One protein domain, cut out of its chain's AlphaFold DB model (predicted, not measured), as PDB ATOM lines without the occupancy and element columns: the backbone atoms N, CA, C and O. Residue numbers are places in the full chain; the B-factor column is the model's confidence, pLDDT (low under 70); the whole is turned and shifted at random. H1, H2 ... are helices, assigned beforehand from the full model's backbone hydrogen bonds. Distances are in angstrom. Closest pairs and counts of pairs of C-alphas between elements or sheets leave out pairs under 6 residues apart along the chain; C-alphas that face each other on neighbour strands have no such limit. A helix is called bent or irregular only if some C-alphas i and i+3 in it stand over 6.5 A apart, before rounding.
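AT A GLANCE: This is residues 4 to 107 of the 508 residues of an uncharacterized protein of Angomonas deanei (UniProt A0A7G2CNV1). The longest helix, H5, folds back on itself near residues 86 and 87 into a narrow V whose two arms, H5a and H5b, make one end of an elongated, all-helical model. H3, in the middle, packs on residues 71 to 75 of H5a, the two helices running the same way, side by side but staggered so that they overlap only in part; H1 and H2 lie at the other end, while H4 crosses H3 on the side away from them. The printed part has 104 residues with five named helices, H1 to H5 in chain order, and no named strand. It is only just compact, close to loose, with a radius of gyration of the C-alphas of 15.2 A, and it spans 45 by 26 by 24 A.

IN THESE COORDINATES: H5, residues 69 to 106, was assigned as one helix by its hydrogen bonds but is bent: C-alphas 85 and 88 are 9.3 A apart. Its arm H5a, residues 69 to 85, is 24.1 A long and begins at C-alpha 69, (27.976, -33.316, 0.251). H5b, residues 88 to 106, is 25.0 A long and ends at C-alpha 106, (19.925, -39.667, -8.377). H5b is irregular, with C-alphas 89 and 92 8.3 A apart, and has a kink of 31 degrees near residue 95. H3, residues 30 to 44, is 21.0 A long; H4, residues 50 to 61, is 17.0 A. H1, residues 4 to 13, is 14.7 A long and begins at C-alpha 4, (39.437, -39.355, 13.115). H2, residues 18 to 23, is 8.5 A long.

HOW THE PARTS SIT: H5a and H5b touch at a shallow tilt of 24 degrees, opposite ways, the closest C-alphas being those of Leu 83 and Leu 94, 6.0 A apart. H3 is the hub, touching three helices. H5a touches it with residues 71 to 75 alone, at a shallow tilt of 18 degrees, the same way; the closest C-alphas, of Leu 38 and Ile 71, are 6.6 A apart. H4 touches H3 with residues 52 to 56 alone, at a steep tilt of 57 degrees, the closest C-alphas being those of Leu 37 and Leu 56, 6.7 A apart. H2 and H3 form a helical hairpin at 25 degrees, with the C-alphas of Leu 22 and Tyr 32 closest at 6.4 A. H1 and H2 only just touch, only at the corner, with 3 pairs of C-alphas within 8 A; those of Tyr 12 and Phe 21 are closest, 6.4 A apart. H4 and H5b are apart, as are H1 and H4. Every O i to N i+4 pair is within hydrogen-bond range in H1, H2, H3, H4 and H5a; in H5b 13 of 15 are.

THE WHOLE: The two C-alphas farthest apart, those of Asn 4 and Ala 88, are 45.7 A apart. The printed part has no cut and no long link. The mean pLDDT of the printed part is 78.3; residues 4 to 6, 62 to 69, 88 to 89 and 107 are under 70.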
ATOM      1  N   ASN A   4      39.572 -40.649  12.434       56.16
ATOM      2  CA  ASN A   4      39.437 -39.355  13.115       56.16
ATOM      3  C   ASN A   4      38.128 -38.616  12.782       56.16
ATOM      4  O   ASN A   4      37.601 -37.900  13.628       56.16
ATOM      5  N   LYS A   5      37.584 -38.773  11.566       59.25
ATOM      6  CA  LYS A   5      36.330 -38.112  11.164       59.25
ATOM      7  C   LYS A   5      35.112 -38.742  11.841       59.25
ATOM      8  O   LYS A   5      34.197 -38.014  12.211       59.25
ATOM      9  N   ILE A   6      35.133 -40.062  12.029       58.06
ATOM     10  CA  ILE A   6      34.072 -40.815  12.712       58.06
ATOM     11  C   ILE A   6      34.037 -40.424  14.198       58.06
ATOM     12  O   ILE A   6      32.995 -40.000  14.690       58.06
ATOM     13  N   SER A   7      35.202 -40.391  14.859       71.94
ATOM     14  CA  SER A   7      35.325 -39.980  16.267       71.94
ATOM     15  C   SER A   7      34.804 -38.560  16.547       71.94
ATOM     16  O   SER A   7      34.171 -38.310  17.574       71.94
ATOM     17  N   LEU A   8      35.028 -37.602  15.639       77.38
ATOM     18  CA  LEU A   8      34.500 -36.241  15.797       77.38
ATOM     19  C   LEU A   8      32.977 -36.168  15.626       77.38
ATOM     20  O   LEU A   8      32.334 -35.367  16.304       77.38
ATOM     21  N   TYR A   9      32.408 -36.991  14.745       74.06
ATOM     22  CA  TYR A   9      30.970 -37.000  14.471       74.06
ATOM     23  C   TYR A   9      30.189 -37.603  15.635       74.06
ATOM     24  O   TYR A   9      29.181 -37.045  16.064       74.06
ATOM     25  N   GLU A  10      30.722 -38.673  16.217       73.25
ATOM     26  CA  GLU A  10      30.220 -39.266  17.456       73.25
ATOM     27  C   GLU A  10      30.249 -38.247  18.599       73.25
ATOM     28  O   GLU A  10      29.229 -37.986  19.234       73.25
ATOM     29  N   ARG A  11      31.391 -37.580  18.816       77.44
ATOM     30  CA  ARG A  11      31.509 -36.540  19.851       77.44
ATOM     31  C   ARG A  11      30.508 -35.396  19.667       77.44
ATOM     32  O   ARG A  11      30.069 -34.835  20.668       77.44
ATOM     33  N   TYR A  12      30.154 -35.055  18.428       80.81
ATOM     34  CA  TYR A  12      29.118 -34.068  18.128       80.81
ATOM     35  C   TYR A  12      27.715 -34.581  18.483       80.81
ATOM     36  O   TYR A  12      27.013 -33.915  19.243       80.81
ATOM     37  N   ILE A  13      27.320 -35.761  17.984       77.00
ATOM     38  CA  ILE A  13      25.987 -36.346  18.222       77.00
ATOM     39  C   ILE A  13      25.729 -36.540  19.717       77.00
ATOM     40  O   ILE A  13      24.649 -36.215  20.204       77.00
ATOM     41  N   PHE A  14      26.726 -37.028  20.454       72.19
ATOM     42  CA  PHE A  14      26.587 -37.333  21.878       72.19
ATOM     43  C   PHE A  14      26.842 -36.129  22.795       72.19
ATOM     44  O   PHE A  14      26.840 -36.267  24.023       72.19
ATOM     45  N   SER A  15      27.075 -34.936  22.238       79.00
ATOM     46  CA  SER A  15      27.271 -33.739  23.054       79.00
ATOM     47  C   SER A  15      25.947 -33.275  23.672       79.00
ATOM     48  O   SER A  15      25.007 -32.899  22.979       79.00
ATOM     49  N   LYS A  16      25.872 -33.273  25.012       74.12
ATOM     50  CA  LYS A  16      24.731 -32.688  25.749       74.12
ATOM     51  C   LYS A  16      24.643 -31.171  25.567       74.12
ATOM     52  O   LYS A  16      23.556 -30.609  25.631       74.12
ATOM     53  N   ASP A  17      25.790 -30.529  25.352       82.75
ATOM     54  CA  ASP A  17      25.899 -29.132  24.949       82.75
ATOM     55  C   ASP A  17      26.837 -29.018  23.745       82.75
ATOM     56  O   ASP A  17      28.063 -29.145  23.851       82.75
ATOM     57  N   VAL A  18      26.232 -28.754  22.589       82.38
ATOM     58  CA  VAL A  18      26.931 -28.582  21.315       82.38
ATOM     59  C   VAL A  18      27.883 -27.382  21.361       82.38
ATOM     60  O   VAL A  18      28.914 -27.393  20.689       82.38
ATOM     61  N   SER A  19      27.604 -26.372  22.190       81.44
ATOM     62  CA  SER A  19      28.460 -25.186  22.344       81.44
ATOM     63  C   SER A  19      29.817 -25.564  22.939       81.44
ATOM     64  O   SER A  19      30.859 -25.142  22.437       81.44
ATOM     65  N   THR A  20      29.810 -26.428  23.959       82.12
ATOM     66  CA  THR A  20      31.023 -26.981  24.574       82.12
ATOM     67  C   THR A  20      31.811 -27.850  23.586       82.12
ATOM     68  O   THR A  20      33.038 -27.761  23.525       82.12
ATOM     69  N   PHE A  21      31.133 -28.651  22.752       86.50
ATOM     70  CA  PHE A  21      31.792 -29.429  21.696       86.50
ATOM     71  C   PHE A  21      32.447 -28.530  20.637       86.50
ATOM     72  O   PHE A  21      33.627 -28.711  20.329       86.50
ATOM     73  N   LEU A  22      31.723 -27.534  20.120       85.75
ATOM     74  CA  LEU A  22      32.253 -26.582  19.140       85.75
ATOM     75  C   LEU A  22      33.433 -25.784  19.708       85.75
ATOM     76  O   LEU A  22      34.396 -25.536  18.986       85.75
ATOM     77  N   GLY A  23      33.400 -25.452  21.003       83.94
ATOM     78  CA  GLY A  23      34.511 -24.815  21.713       83.94
ATOM     79  C   GLY A  23      35.767 -25.686  21.836       83.94
ATOM     80  O   GLY A  23      36.861 -25.150  21.997       83.94
ATOM     81  N   SER A  24      35.639 -27.014  21.721       83.69
ATOM     82  CA  SER A  24      36.782 -27.944  21.709       83.69
ATOM     83  C   SER A  24      37.487 -28.043  20.350       83.69
ATOM     84  O   SER A  24      38.567 -28.627  20.257       83.69
ATOM     85  N   LEU A  25      36.883 -27.492  19.292       86.06
ATOM     86  CA  LEU A  25      37.443 -27.480  17.945       86.06
ATOM     87  C   LEU A  25      38.182 -26.165  17.680       86.06
ATOM     88  O   LEU A  25      37.807 -25.100  18.168       86.06
ATOM     89  N   VAL A  26      39.220 -26.221  16.843       84.44
ATOM     90  CA  VAL A  26      39.939 -25.014  16.415       84.44
ATOM     91  C   VAL A  26      38.995 -24.145  15.584       84.44
ATOM     92  O   VAL A  26      38.483 -24.588  14.552       84.44
ATOM     93  N   ARG A  27      38.767 -22.901  16.018       80.06
ATOM     94  CA  ARG A  27      37.881 -21.951  15.331       80.06
ATOM     95  C   ARG A  27      38.309 -21.785  13.867       80.06
ATOM     96  O   ARG A  27      39.492 -21.620  13.584       80.06
ATOM     97  N   ASN A  28      37.342 -21.829  12.951       78.00
ATOM     98  CA  ASN A  28      37.522 -21.771  11.489       78.00
ATOM     99  C   ASN A  28      38.239 -22.976  10.842       78.00
ATOM    100  O   ASN A  28      38.481 -22.954   9.635       78.00
ATOM    101  N   SER A  29      38.539 -24.046  11.588       82.25
ATOM    102  CA  SER A  29      38.952 -25.319  10.976       82.25
ATOM    103  C   SER A  29      37.830 -25.909  10.102       82.25
ATOM    104  O   SER A  29      36.651 -25.639  10.361       82.25
ATOM    105  N   PRO A  30      38.147 -26.725   9.077       78.25
ATOM    106  CA  PRO A  30      37.136 -27.411   8.266       78.25
ATOM    107  C   PRO A  30      36.120 -28.200   9.104       78.25
ATOM    108  O   PRO A  30      34.926 -28.189   8.807       78.25
ATOM    109  N   GLU A  31      36.588 -28.839  10.177       82.75
ATOM    110  CA  GLU A  31      35.778 -29.603  11.122       82.75
ATOM    111  C   GLU A  31      34.851 -28.681  11.922       82.75
ATOM    112  O   GLU A  31      33.649 -28.936  11.987       82.75
ATOM    113  N   TYR A  32      35.369 -27.571  12.465       85.25
ATOM    114  CA  TYR A  32      34.547 -26.565  13.150       85.25
ATOM    115  C   TYR A  32      33.450 -26.022  12.231       85.25
ATOM    116  O   TYR A  32      32.283 -26.008  12.615       85.25
ATOM    117  N   ARG A  33      33.807 -25.624  11.000       84.12
ATOM    118  CA  ARG A  33      32.861 -25.089  10.006       84.12
ATOM    119  C   ARG A  33      31.750 -26.099   9.699       84.12
ATOM    120  O   ARG A  33      30.579 -25.728   9.680       84.12
ATOM    121  N   TYR A  34      32.102 -27.374   9.519       84.75
ATOM    122  CA  TYR A  34      31.141 -28.449   9.258       84.75
ATOM    123  C   TYR A  34      30.142 -28.631  10.409       84.75
ATOM    124  O   TYR A  34      28.932 -28.575  10.181       84.75
ATOM    125  N   TYR A  35      30.619 -28.808  11.647       86.50
ATOM    126  CA  TYR A  35      29.739 -29.053  12.796       86.50
ATOM    127  C   TYR A  35      28.941 -27.818  13.220       86.50
ATOM    128  O   TYR A  35      27.799 -27.950  13.662       86.50
ATOM    129  N   TYR A  36      29.506 -26.623  13.042       87.56
ATOM    130  CA  TYR A  36      28.801 -25.362  13.256       87.56
ATOM    131  C   TYR A  36      27.598 -25.237  12.311       87.56
ATOM    132  O   TYR A  36      26.469 -25.053  12.769       87.56
ATOM    133  N   LEU A  37      27.811 -25.429  11.003       86.56
ATOM    134  CA  LEU A  37      26.735 -25.385  10.009       86.56
ATOM    135  C   LEU A  37      25.722 -26.519  10.194       86.56
ATOM    136  O   LEU A  37      24.523 -26.297  10.036       86.56
ATOM    137  N   LEU A  38      26.176 -27.720  10.566       86.94
ATOM    138  CA  LEU A  38      25.287 -28.842  10.864       86.94
ATOM    139  C   LEU A  38      24.347 -28.518  12.032       86.94
ATOM    140  O   LEU A  38      23.148 -28.785  11.939       86.94
ATOM    141  N   ASN A  39      24.876 -27.911  13.098       87.38
ATOM    142  CA  ASN A  39      24.095 -27.497  14.260       87.38
ATOM    143  C   ASN A  39      23.095 -26.388  13.928       87.38
ATOM    144  O   ASN A  39      21.928 -26.473  14.307       87.38
ATOM    145  N   GLU A  40      23.529 -25.366  13.194       87.00
ATOM    146  CA  GLU A  40      22.659 -24.260  12.790       87.00
ATOM    147  C   GLU A  40      21.522 -24.741  11.869       87.00
ATOM    148  O   GLU A  40      20.360 -24.400  12.093       87.00
ATOM    149  N   LEU A  41      21.809 -25.629  10.908       85.75
ATOM    150  CA  LEU A  41      20.780 -26.238  10.054       85.75
ATOM    151  C   LEU A  41      19.842 -27.179  10.829       85.75
ATOM    152  O   LEU A  41      18.655 -27.233  10.522       85.75
ATOM    153  N   ASN A  42      20.345 -27.921  11.822       83.56
ATOM    154  CA  ASN A  42      19.528 -28.783  12.689       83.56
ATOM    155  C   ASN A  42      18.570 -27.988  13.579       83.56
ATOM    156  O   ASN A  42      17.422 -28.380  13.761       83.56
ATOM    157  N   SER A  43      19.055 -26.892  14.156       83.25
ATOM    158  CA  SER A  43      18.311 -26.123  15.155       83.25
ATOM    159  C   SER A  43      17.367 -25.096  14.535       83.25
ATOM    160  O   SER A  43      16.291 -24.848  15.078       83.25
ATOM    161  N   ARG A  44      17.746 -24.489  13.402       80.88
ATOM    162  CA  ARG A  44      17.020 -23.353  12.804       80.88
ATOM    163  C   ARG A  44      16.552 -23.596  11.370       80.88
ATOM    164  O   ARG A  44      15.854 -22.744  10.811       80.88
ATOM    165  N   GLY A  45      16.924 -24.717  10.753       82.94
ATOM    166  CA  GLY A  45      16.653 -24.965   9.338       82.94
ATOM    167  C   GLY A  45      17.254 -23.862   8.462       82.94
ATOM    168  O   GLY A  45      18.425 -23.517   8.597       82.94
ATOM    169  N   LEU A  46      16.443 -23.260   7.586       80.25
ATOM    170  CA  LEU A  46      16.863 -22.152   6.713       80.25
ATOM    171  C   LEU A  46      16.781 -20.760   7.373       80.25
ATOM    172  O   LEU A  46      17.207 -19.763   6.780       80.25
ATOM    173  N   ARG A  47      16.297 -20.659   8.620       82.06
ATOM    174  CA  ARG A  47      16.210 -19.398   9.387       82.06
ATOM    175  C   ARG A  47      17.526 -19.075  10.110       82.06
ATOM    176  O   ARG A  47      17.553 -18.802  11.307       82.06
ATOM    177  N   LEU A  48      18.620 -19.130   9.360       82.38
ATOM    178  CA  LEU A  48      19.984 -18.906   9.839       82.38
ATOM    179  C   LEU A  48      20.235 -17.426  10.195       82.38
ATOM    180  O   LEU A  48      19.629 -16.524   9.604       82.38
ATOM    181  N   THR A  49      21.144 -17.173  11.143       79.94
ATOM    182  CA  THR A  49      21.659 -15.823  11.460       79.94
ATOM    183  C   THR A  49      22.532 -15.278  10.321       79.94
ATOM    184  O   THR A  49      22.920 -16.033   9.433       79.94
ATOM    185  N   GLY A  50      22.830 -13.970  10.321       77.06
ATOM    186  CA  GLY A  50      23.659 -13.330   9.282       77.06
ATOM    187  C   GLY A  50      24.988 -14.058   9.060       77.06
ATOM    188  O   GLY A  50      25.241 -14.543   7.960       77.06
ATOM    189  N   ASP A  51      25.743 -14.258  10.138       80.56
ATOM    190  CA  ASP A  51      27.031 -14.959  10.119       80.56
ATOM    191  C   ASP A  51      26.907 -16.397   9.581       80.56
ATOM    192  O   ASP A  51      27.677 -16.816   8.720       80.56
ATOM    193  N   ALA A  52      25.891 -17.155  10.015       81.75
ATOM    194  CA  ALA A  52      25.677 -18.530   9.555       81.75
ATOM    195  C   ALA A  52      25.256 -18.608   8.074       81.75
ATOM    196  O   ALA A  52      25.587 -19.576   7.386       81.75
ATOM    197  N   LYS A  53      24.548 -17.593   7.555       83.94
ATOM    198  CA  LYS A  53      24.188 -17.501   6.128       83.94
ATOM    199  C   LYS A  53      25.400 -17.228   5.247       83.94
ATOM    200  O   LYS A  53      25.516 -17.832   4.176       83.94
ATOM    201  N   GLU A  54      26.276 -16.324   5.672       84.44
ATOM    202  CA  GLU A  54      27.520 -16.025   4.960       84.44
ATOM    203  C   GLU A  54      28.440 -17.245   4.950       84.44
ATOM    204  O   GLU A  54      28.920 -17.656   3.889       84.44
ATOM    205  N   GLU A  55      28.578 -17.896   6.104       84.12
ATOM    206  CA  GLU A  55      29.391 -19.094   6.271       84.12
ATOM    207  C   GLU A  55      28.882 -20.258   5.408       84.12
ATOM    208  O   GLU A  55      29.662 -20.885   4.692       84.12
ATOM    209  N   LEU A  56      27.564 -20.499   5.377       83.75
ATOM    210  CA  LEU A  56      26.956 -21.518   4.515       83.75
ATOM    211  C   LEU A  56      27.163 -21.202   3.028       83.75
ATOM    212  O   LEU A  56      27.462 -22.095   2.235       83.75
ATOM    213  N   SER A  57      27.027 -19.934   2.638       82.31
ATOM    214  CA  SER A  57      27.215 -19.504   1.248       82.31
ATOM    215  C   SER A  57      28.662 -19.679   0.784       82.31
ATOM    216  O   SER A  57      28.894 -20.067  -0.362       82.31
ATOM    217  N   SER A  58      29.624 -19.415   1.670       81.56
ATOM    218  CA  SER A  58      31.047 -19.697   1.461       81.56
ATOM    219  C   SER A  58      31.295 -21.207   1.346       81.56
ATOM    220  O   SER A  58      31.866 -21.674   0.361       81.56
ATOM    221  N   TYR A  59      30.747 -21.991   2.278       79.75
ATOM    222  CA  TYR A  59      30.906 -23.446   2.334       79.75
ATOM    223  C   TYR A  59      30.393 -24.169   1.077       79.75
ATOM    224  O   TYR A  59      31.011 -25.116   0.601       79.75
ATOM    225  N   VAL A  60      29.281 -23.706   0.496       76.12
ATOM    226  CA  VAL A  60      28.711 -24.266  -0.745       76.12
ATOM    227  C   VAL A  60      29.564 -23.934  -1.979       76.12
ATOM    228  O   VAL A  60      29.563 -24.698  -2.949       76.12
ATOM    229  N   LYS A  61      30.273 -22.796  -1.970       74.50
ATOM    230  CA  LYS A  61      31.123 -22.340  -3.085       74.50
ATOM    231  C   LYS A  61      32.499 -23.009  -3.084       74.50
ATOM    232  O   LYS A  61      32.996 -23.338  -4.161       74.50
ATOM    233  N   ASP A  62      33.070 -23.277  -1.911       68.94
ATOM    234  CA  ASP A  62      34.382 -23.915  -1.730       68.94
ATOM    235  C   ASP A  62      34.330 -25.440  -1.976       68.94
ATOM    236  O   ASP A  62      34.611 -26.249  -1.094       68.94
ATOM    237  N   ARG A  63      33.983 -25.856  -3.205       56.25
ATOM    238  CA  ARG A  63      33.811 -27.258  -3.662       56.25
ATOM    239  C   ARG A  63      35.105 -28.089  -3.733       56.25
ATOM    240  O   ARG A  63      35.303 -28.888  -4.645       56.25
ATOM    241  N   THR A  64      36.005 -27.923  -2.774       52.66
ATOM    242  CA  THR A  64      37.192 -28.765  -2.638       52.66
ATOM    243  C   THR A  64      37.121 -29.508  -1.310       52.66
ATOM    244  O   THR A  64      37.351 -28.907  -0.265       52.66
ATOM    245  N   ARG A  65      36.828 -30.820  -1.383       50.44
ATOM    246  CA  ARG A  65      37.007 -31.904  -0.381       50.44
ATOM    247  C   ARG A  65      35.715 -32.662  -0.037       50.44
ATOM    248  O   ARG A  65      34.725 -32.064   0.363       50.44
ATOM    249  N   ASP A  66      35.843 -33.990  -0.097       53.44
ATOM    250  CA  ASP A  66      35.047 -35.155   0.367       53.44
ATOM    251  C   ASP A  66      34.028 -35.034   1.532       53.44
ATOM    252  O   ASP A  66      33.424 -36.025   1.930       53.44
ATOM    253  N   THR A  67      33.842 -33.871   2.149       52.41
ATOM    254  CA  THR A  67      32.936 -33.647   3.293       52.41
ATOM    255  C   THR A  67      31.817 -32.642   2.999       52.41
ATOM    256  O   THR A  67      30.956 -32.432   3.852       52.41
ATOM    257  N   SER A  68      31.786 -32.050   1.799       58.09
ATOM    258  CA  SER A  68      30.804 -31.034   1.394       58.09
ATOM    259  C   SER A  68      29.386 -31.564   1.171       58.09
ATOM    260  O   SER A  68      28.423 -30.806   1.291       58.09
ATOM    261  N   ASP A  69      29.224 -32.850   0.862       67.25
ATOM    262  CA  ASP A  69      27.976 -33.316   0.251       67.25
ATOM    263  C   ASP A  69      26.806 -33.382   1.231       67.25
ATOM    264  O   ASP A  69      25.685 -33.073   0.847       67.25
ATOM    265  N   LEU A  70      27.038 -33.684   2.512       74.31
ATOM    266  CA  LEU A  70      25.950 -33.821   3.491       74.31
ATOM    267  C   LEU A  70      25.309 -32.482   3.878       74.31
ATOM    268  O   LEU A  70      24.085 -32.395   3.968       74.31
ATOM    269  N   ILE A  71      26.108 -31.430   4.087       81.69
ATOM    270  CA  ILE A  71      25.586 -30.089   4.409       81.69
ATOM    271  C   ILE A  71      24.836 -29.517   3.205       81.69
ATOM    272  O   ILE A  71      23.733 -28.991   3.357       81.69
ATOM    273  N   VAL A  72      25.394 -29.685   2.002       79.75
ATOM    274  CA  VAL A  72      24.765 -29.247   0.749       79.75
ATOM    275  C   VAL A  72      23.483 -30.037   0.471       79.75
ATOM    276  O   VAL A  72      22.470 -29.449   0.091       79.75
ATOM    277  N   LEU A  73      23.493 -31.356   0.684       82.12
ATOM    278  CA  LEU A  73      22.318 -32.217   0.556       82.12
ATOM    279  C   LEU A  73      21.219 -31.774   1.520       82.12
ATOM    280  O   LEU A  73      20.090 -31.537   1.098       82.12
ATOM    281  N   LYS A  74      21.562 -31.585   2.797       84.56
ATOM    282  CA  LYS A  74      20.617 -31.150   3.826       84.56
ATOM    283  C   LYS A  74      20.017 -29.782   3.527       84.56
ATOM    284  O   LYS A  74      18.803 -29.621   3.607       84.56
ATOM    285  N   GLN A  75      20.841 -28.812   3.138       86.06
ATOM    286  CA  GLN A  75      20.365 -27.492   2.729       86.06
ATOM    287  C   GLN A  75      19.355 -27.596   1.577       86.06
ATOM    288  O   GLN A  75      18.317 -26.941   1.613       86.06
ATOM    289  N   ARG A  76      19.637 -28.424   0.565       83.69
ATOM    290  CA  ARG A  76      18.739 -28.613  -0.584       83.69
ATOM    291  C   ARG A  76      17.435 -29.304  -0.206       83.69
ATOM    292  O   ARG A  76      16.391 -28.894  -0.697       83.69
ATOM    293  N   LEU A  77      17.479 -30.308   0.669       85.19
ATOM    294  CA  LEU A  77      16.269 -30.957   1.182       85.19
ATOM    295  C   LEU A  77      15.383 -29.954   1.929       85.19
ATOM    296  O   LEU A  77      14.197 -29.861   1.630       85.19
ATOM    297  N   LEU A  78      15.970 -29.122   2.794       85.81
ATOM    298  CA  LEU A  78      15.237 -28.061   3.492       85.81
ATOM    299  C   LEU A  78      14.637 -27.024   2.525       85.81
ATOM    300  O   LEU A  78      13.526 -26.550   2.745       85.81
ATOM    301  N   GLN A  79      15.338 -26.685   1.435       85.50
ATOM    302  CA  GLN A  79      14.807 -25.790   0.393       85.50
ATOM    303  C   GLN A  79      13.600 -26.406  -0.321       85.50
ATOM    304  O   GLN A  79      12.617 -25.713  -0.569       85.50
ATOM    305  N   LEU A  80      13.660 -27.702  -0.636       85.12
ATOM    306  CA  LEU A  80      12.548 -28.424  -1.251       85.12
ATOM    307  C   LEU A  80      11.347 -28.527  -0.304       85.12
ATOM    308  O   LEU A  80      10.216 -28.346  -0.748       85.12
ATOM    309  N   GLU A  81      11.577 -28.773   0.987       84.38
ATOM    310  CA  GLU A  81      10.522 -28.789   2.006       84.38
ATOM    311  C   GLU A  81       9.842 -27.422   2.149       84.38
ATOM    312  O   GLU A  81       8.613 -27.354   2.161       84.38
ATOM    313  N   GLU A  82      10.610 -26.328   2.194       84.19
ATOM    314  CA  GLU A  82      10.055 -24.974   2.293       84.19
ATOM    315  C   GLU A  82       9.268 -24.581   1.032       84.19
ATOM    316  O   GLU A  82       8.164 -24.048   1.138       84.19
ATOM    317  N   LEU A  83       9.792 -24.886  -0.160       83.38
ATOM    318  CA  LEU A  83       9.095 -24.646  -1.430       83.38
ATOM    319  C   LEU A  83       7.818 -25.488  -1.539       83.38
ATOM    320  O   LEU A  83       6.782 -24.992  -1.974       83.38
ATOM    321  N   ARG A  84       7.847 -26.743  -1.072       80.69
ATOM    322  CA  ARG A  84       6.658 -27.603  -1.018       80.69
ATOM    323  C   ARG A  84       5.610 -27.065  -0.042       80.69
ATOM    324  O   ARG A  84       4.421 -27.137  -0.340       80.69
ATOM    325  N   ALA A  85       6.033 -26.508   1.091       80.25
ATOM    326  CA  ALA A  85       5.136 -25.899   2.071       80.25
ATOM    327  C   ALA A  85       4.469 -24.604   1.561       80.25
ATOM    328  O   ALA A  85       3.375 -24.272   2.012       80.25
ATOM    329  N   LYS A  86       5.093 -23.890   0.611       77.81
ATOM    330  CA  LYS A  86       4.555 -22.664  -0.015       77.81
ATOM    331  C   LYS A  86       3.527 -22.921  -1.127       77.81
ATOM    332  O   LYS A  86       2.816 -21.998  -1.523       77.81
ATOM    333  N   GLY A  87       3.382 -24.166  -1.588       73.44
ATOM    334  CA  GLY A  87       2.339 -24.568  -2.536       73.44
ATOM    335  C   GLY A  87       2.465 -23.922  -3.924       73.44
ATOM    336  O   GLY A  87       3.565 -23.693  -4.420       73.44
ATOM    337  N   ALA A  88       1.323 -23.642  -4.564       58.56
ATOM    338  CA  ALA A  88       1.217 -23.275  -5.987       58.56
ATOM    339  C   ALA A  88       1.958 -21.986  -6.411       58.56
ATOM    340  O   ALA A  88       2.151 -21.768  -7.603       58.56
ATOM    341  N   SER A  89       2.383 -21.136  -5.468       62.34
ATOM    342  CA  SER A  89       3.116 -19.896  -5.775       62.34
ATOM    343  C   SER A  89       4.483 -20.158  -6.419       62.34
ATOM    344  O   SER A  89       4.897 -19.400  -7.291       62.34
ATOM    345  N   ASP A  90       5.158 -21.249  -6.038       72.38
ATOM    346  CA  ASP A  90       6.574 -21.472  -6.368       72.38
ATOM    347  C   ASP A  90       6.802 -22.803  -7.113       72.38
ATOM    348  O   ASP A  90       7.902 -23.357  -7.128       72.38
ATOM    349  N   GLU A  91       5.767 -23.339  -7.770       76.44
ATOM    350  CA  GLU A  91       5.798 -24.654  -8.433       76.44
ATOM    351  C   GLU A  91       6.861 -24.733  -9.552       76.44
ATOM    352  O   GLU A  91       7.530 -25.756  -9.736       76.44
ATOM    353  N   ALA A  92       7.102 -23.618 -10.250       79.38
ATOM    354  CA  ALA A  92       8.161 -23.500 -11.252       79.38
ATOM    355  C   ALA A  92       9.576 -23.544 -10.639       79.38
ATOM    356  O   ALA A  92      10.499 -24.136 -11.220       79.38
ATOM    357  N   GLU A  93       9.757 -22.945  -9.459       81.38
ATOM    358  CA  GLU A  93      11.025 -22.962  -8.729       81.38
ATOM    359  C   GLU A  93      11.280 -24.346  -8.119       81.38
ATOM    360  O   GLU A  93      12.368 -24.902  -8.297       81.38
ATOM    361  N   LEU A  94      10.254 -24.960  -7.519       82.31
ATOM    362  CA  LEU A  94      10.291 -26.332  -7.010       82.31
ATOM    363  C   LEU A  94      10.696 -27.323  -8.108       82.31
ATOM    364  O   LEU A  94      11.622 -28.113  -7.920       82.31
ATOM    365  N   GLY A  95      10.064 -27.244  -9.283       81.94
ATOM    366  CA  GLY A  95      10.396 -28.100 -10.421       81.94
ATOM    367  C   GLY A  95      11.836 -27.921 -10.913       81.94
ATOM    368  O   GLY A  95      12.473 -28.882 -11.341       81.94
ATOM    369  N   THR A  96      12.384 -26.708 -10.823       84.69
ATOM    370  CA  THR A  96      13.783 -26.437 -11.187       84.69
ATOM    371  C   THR A  96      14.749 -27.019 -10.158       84.69
ATOM    372  O   THR A  96      15.682 -27.728 -10.533       84.69
ATOM    373  N   LYS A  97      14.485 -26.823  -8.860       83.44
ATOM    374  CA  LYS A  97      15.307 -27.381  -7.776       83.44
ATOM    375  C   LYS A  97      15.279 -28.908  -7.731       83.44
ATOM    376  O   LYS A  97      16.310 -29.514  -7.449       83.44
ATOM    377  N   LEU A  98      14.144 -29.534  -8.051       81.94
ATOM    378  CA  LEU A  98      14.030 -30.992  -8.158       81.94
ATOM    379  C   LEU A  98      14.888 -31.553  -9.297       81.94
ATOM    380  O   LEU A  98      15.585 -32.541  -9.087       81.94
ATOM    381  N   ARG A  99      14.912 -30.899 -10.466       80.75
ATOM    382  CA  ARG A  99      15.800 -31.294 -11.577       80.75
ATOM    383  C   ARG A  99      17.277 -31.161 -11.210       80.75
ATOM    384  O   ARG A  99      18.068 -32.051 -11.508       80.75
ATOM    385  N   ASP A 100      17.650 -30.073 -10.536       80.94
ATOM    386  CA  ASP A 100      19.025 -29.869 -10.066       80.94
ATOM    387  C   ASP A 100      19.439 -30.899  -9.004       80.94
ATOM    388  O   ASP A 100      20.614 -31.259  -8.911       80.94
ATOM    389  N   PHE A 101      18.492 -31.346  -8.176       82.56
ATOM    390  CA  PHE A 101      18.698 -32.399  -7.187       82.56
ATOM    391  C   PHE A 101      18.884 -33.764  -7.858       82.56
ATOM    392  O   PHE A 101      19.868 -34.447  -7.587       82.56
ATOM    393  N   ASP A 102      17.983 -34.127  -8.768       78.56
ATOM    394  CA  ASP A 102      18.019 -35.379  -9.523       78.56
ATOM    395  C   ASP A 102      19.325 -35.528 -10.315       78.56
ATOM    396  O   ASP A 102      20.069 -36.491 -10.117       78.56
ATOM    397  N   LYS A 103      19.695 -34.497 -11.087       80.25
ATOM    398  CA  LYS A 103      20.954 -34.454 -11.846       80.25
ATOM    399  C   LYS A 103      22.192 -34.648 -10.968       80.25
ATOM    400  O   LYS A 103      23.198 -35.165 -11.446       80.25
ATOM    401  N   GLN A 104      22.150 -34.189  -9.717       75.00
ATOM    402  CA  GLN A 104      23.306 -34.230  -8.825       75.00
ATOM    403  C   GLN A 104      23.391 -35.514  -7.987       75.00
ATOM    404  O   GLN A 104      24.505 -35.946  -7.707       75.00
ATOM    405  N   TYR A 105      22.266 -36.106  -7.575       76.88
ATOM    406  CA  TYR A 105      22.265 -37.198  -6.587       76.88
ATOM    407  C   TYR A 105      21.661 -38.514  -7.078       76.88
ATOM    408  O   TYR A 105      22.087 -39.569  -6.620       76.88
ATOM    409  N   LEU A 106      20.667 -38.471  -7.965       76.81
ATOM    410  CA  LEU A 106      19.925 -39.667  -8.377       76.81
ATOM    411  C   LEU A 106      20.338 -40.142  -9.772       76.81
ATOM    412  O   LEU A 106      20.258 -41.334 -10.058       76.81
ATOM    413  N   GLY A 107      20.805 -39.226 -10.628       67.12
ATOM    414  CA  GLY A 107      21.242 -39.540 -11.987       67.12
ATOM    415  C   GLY A 107      20.132 -40.144 -12.844       67.12
ATOM    416  O   GLY A 107      20.429 -40.836 -13.818       67.12
TER     417      GLY A 107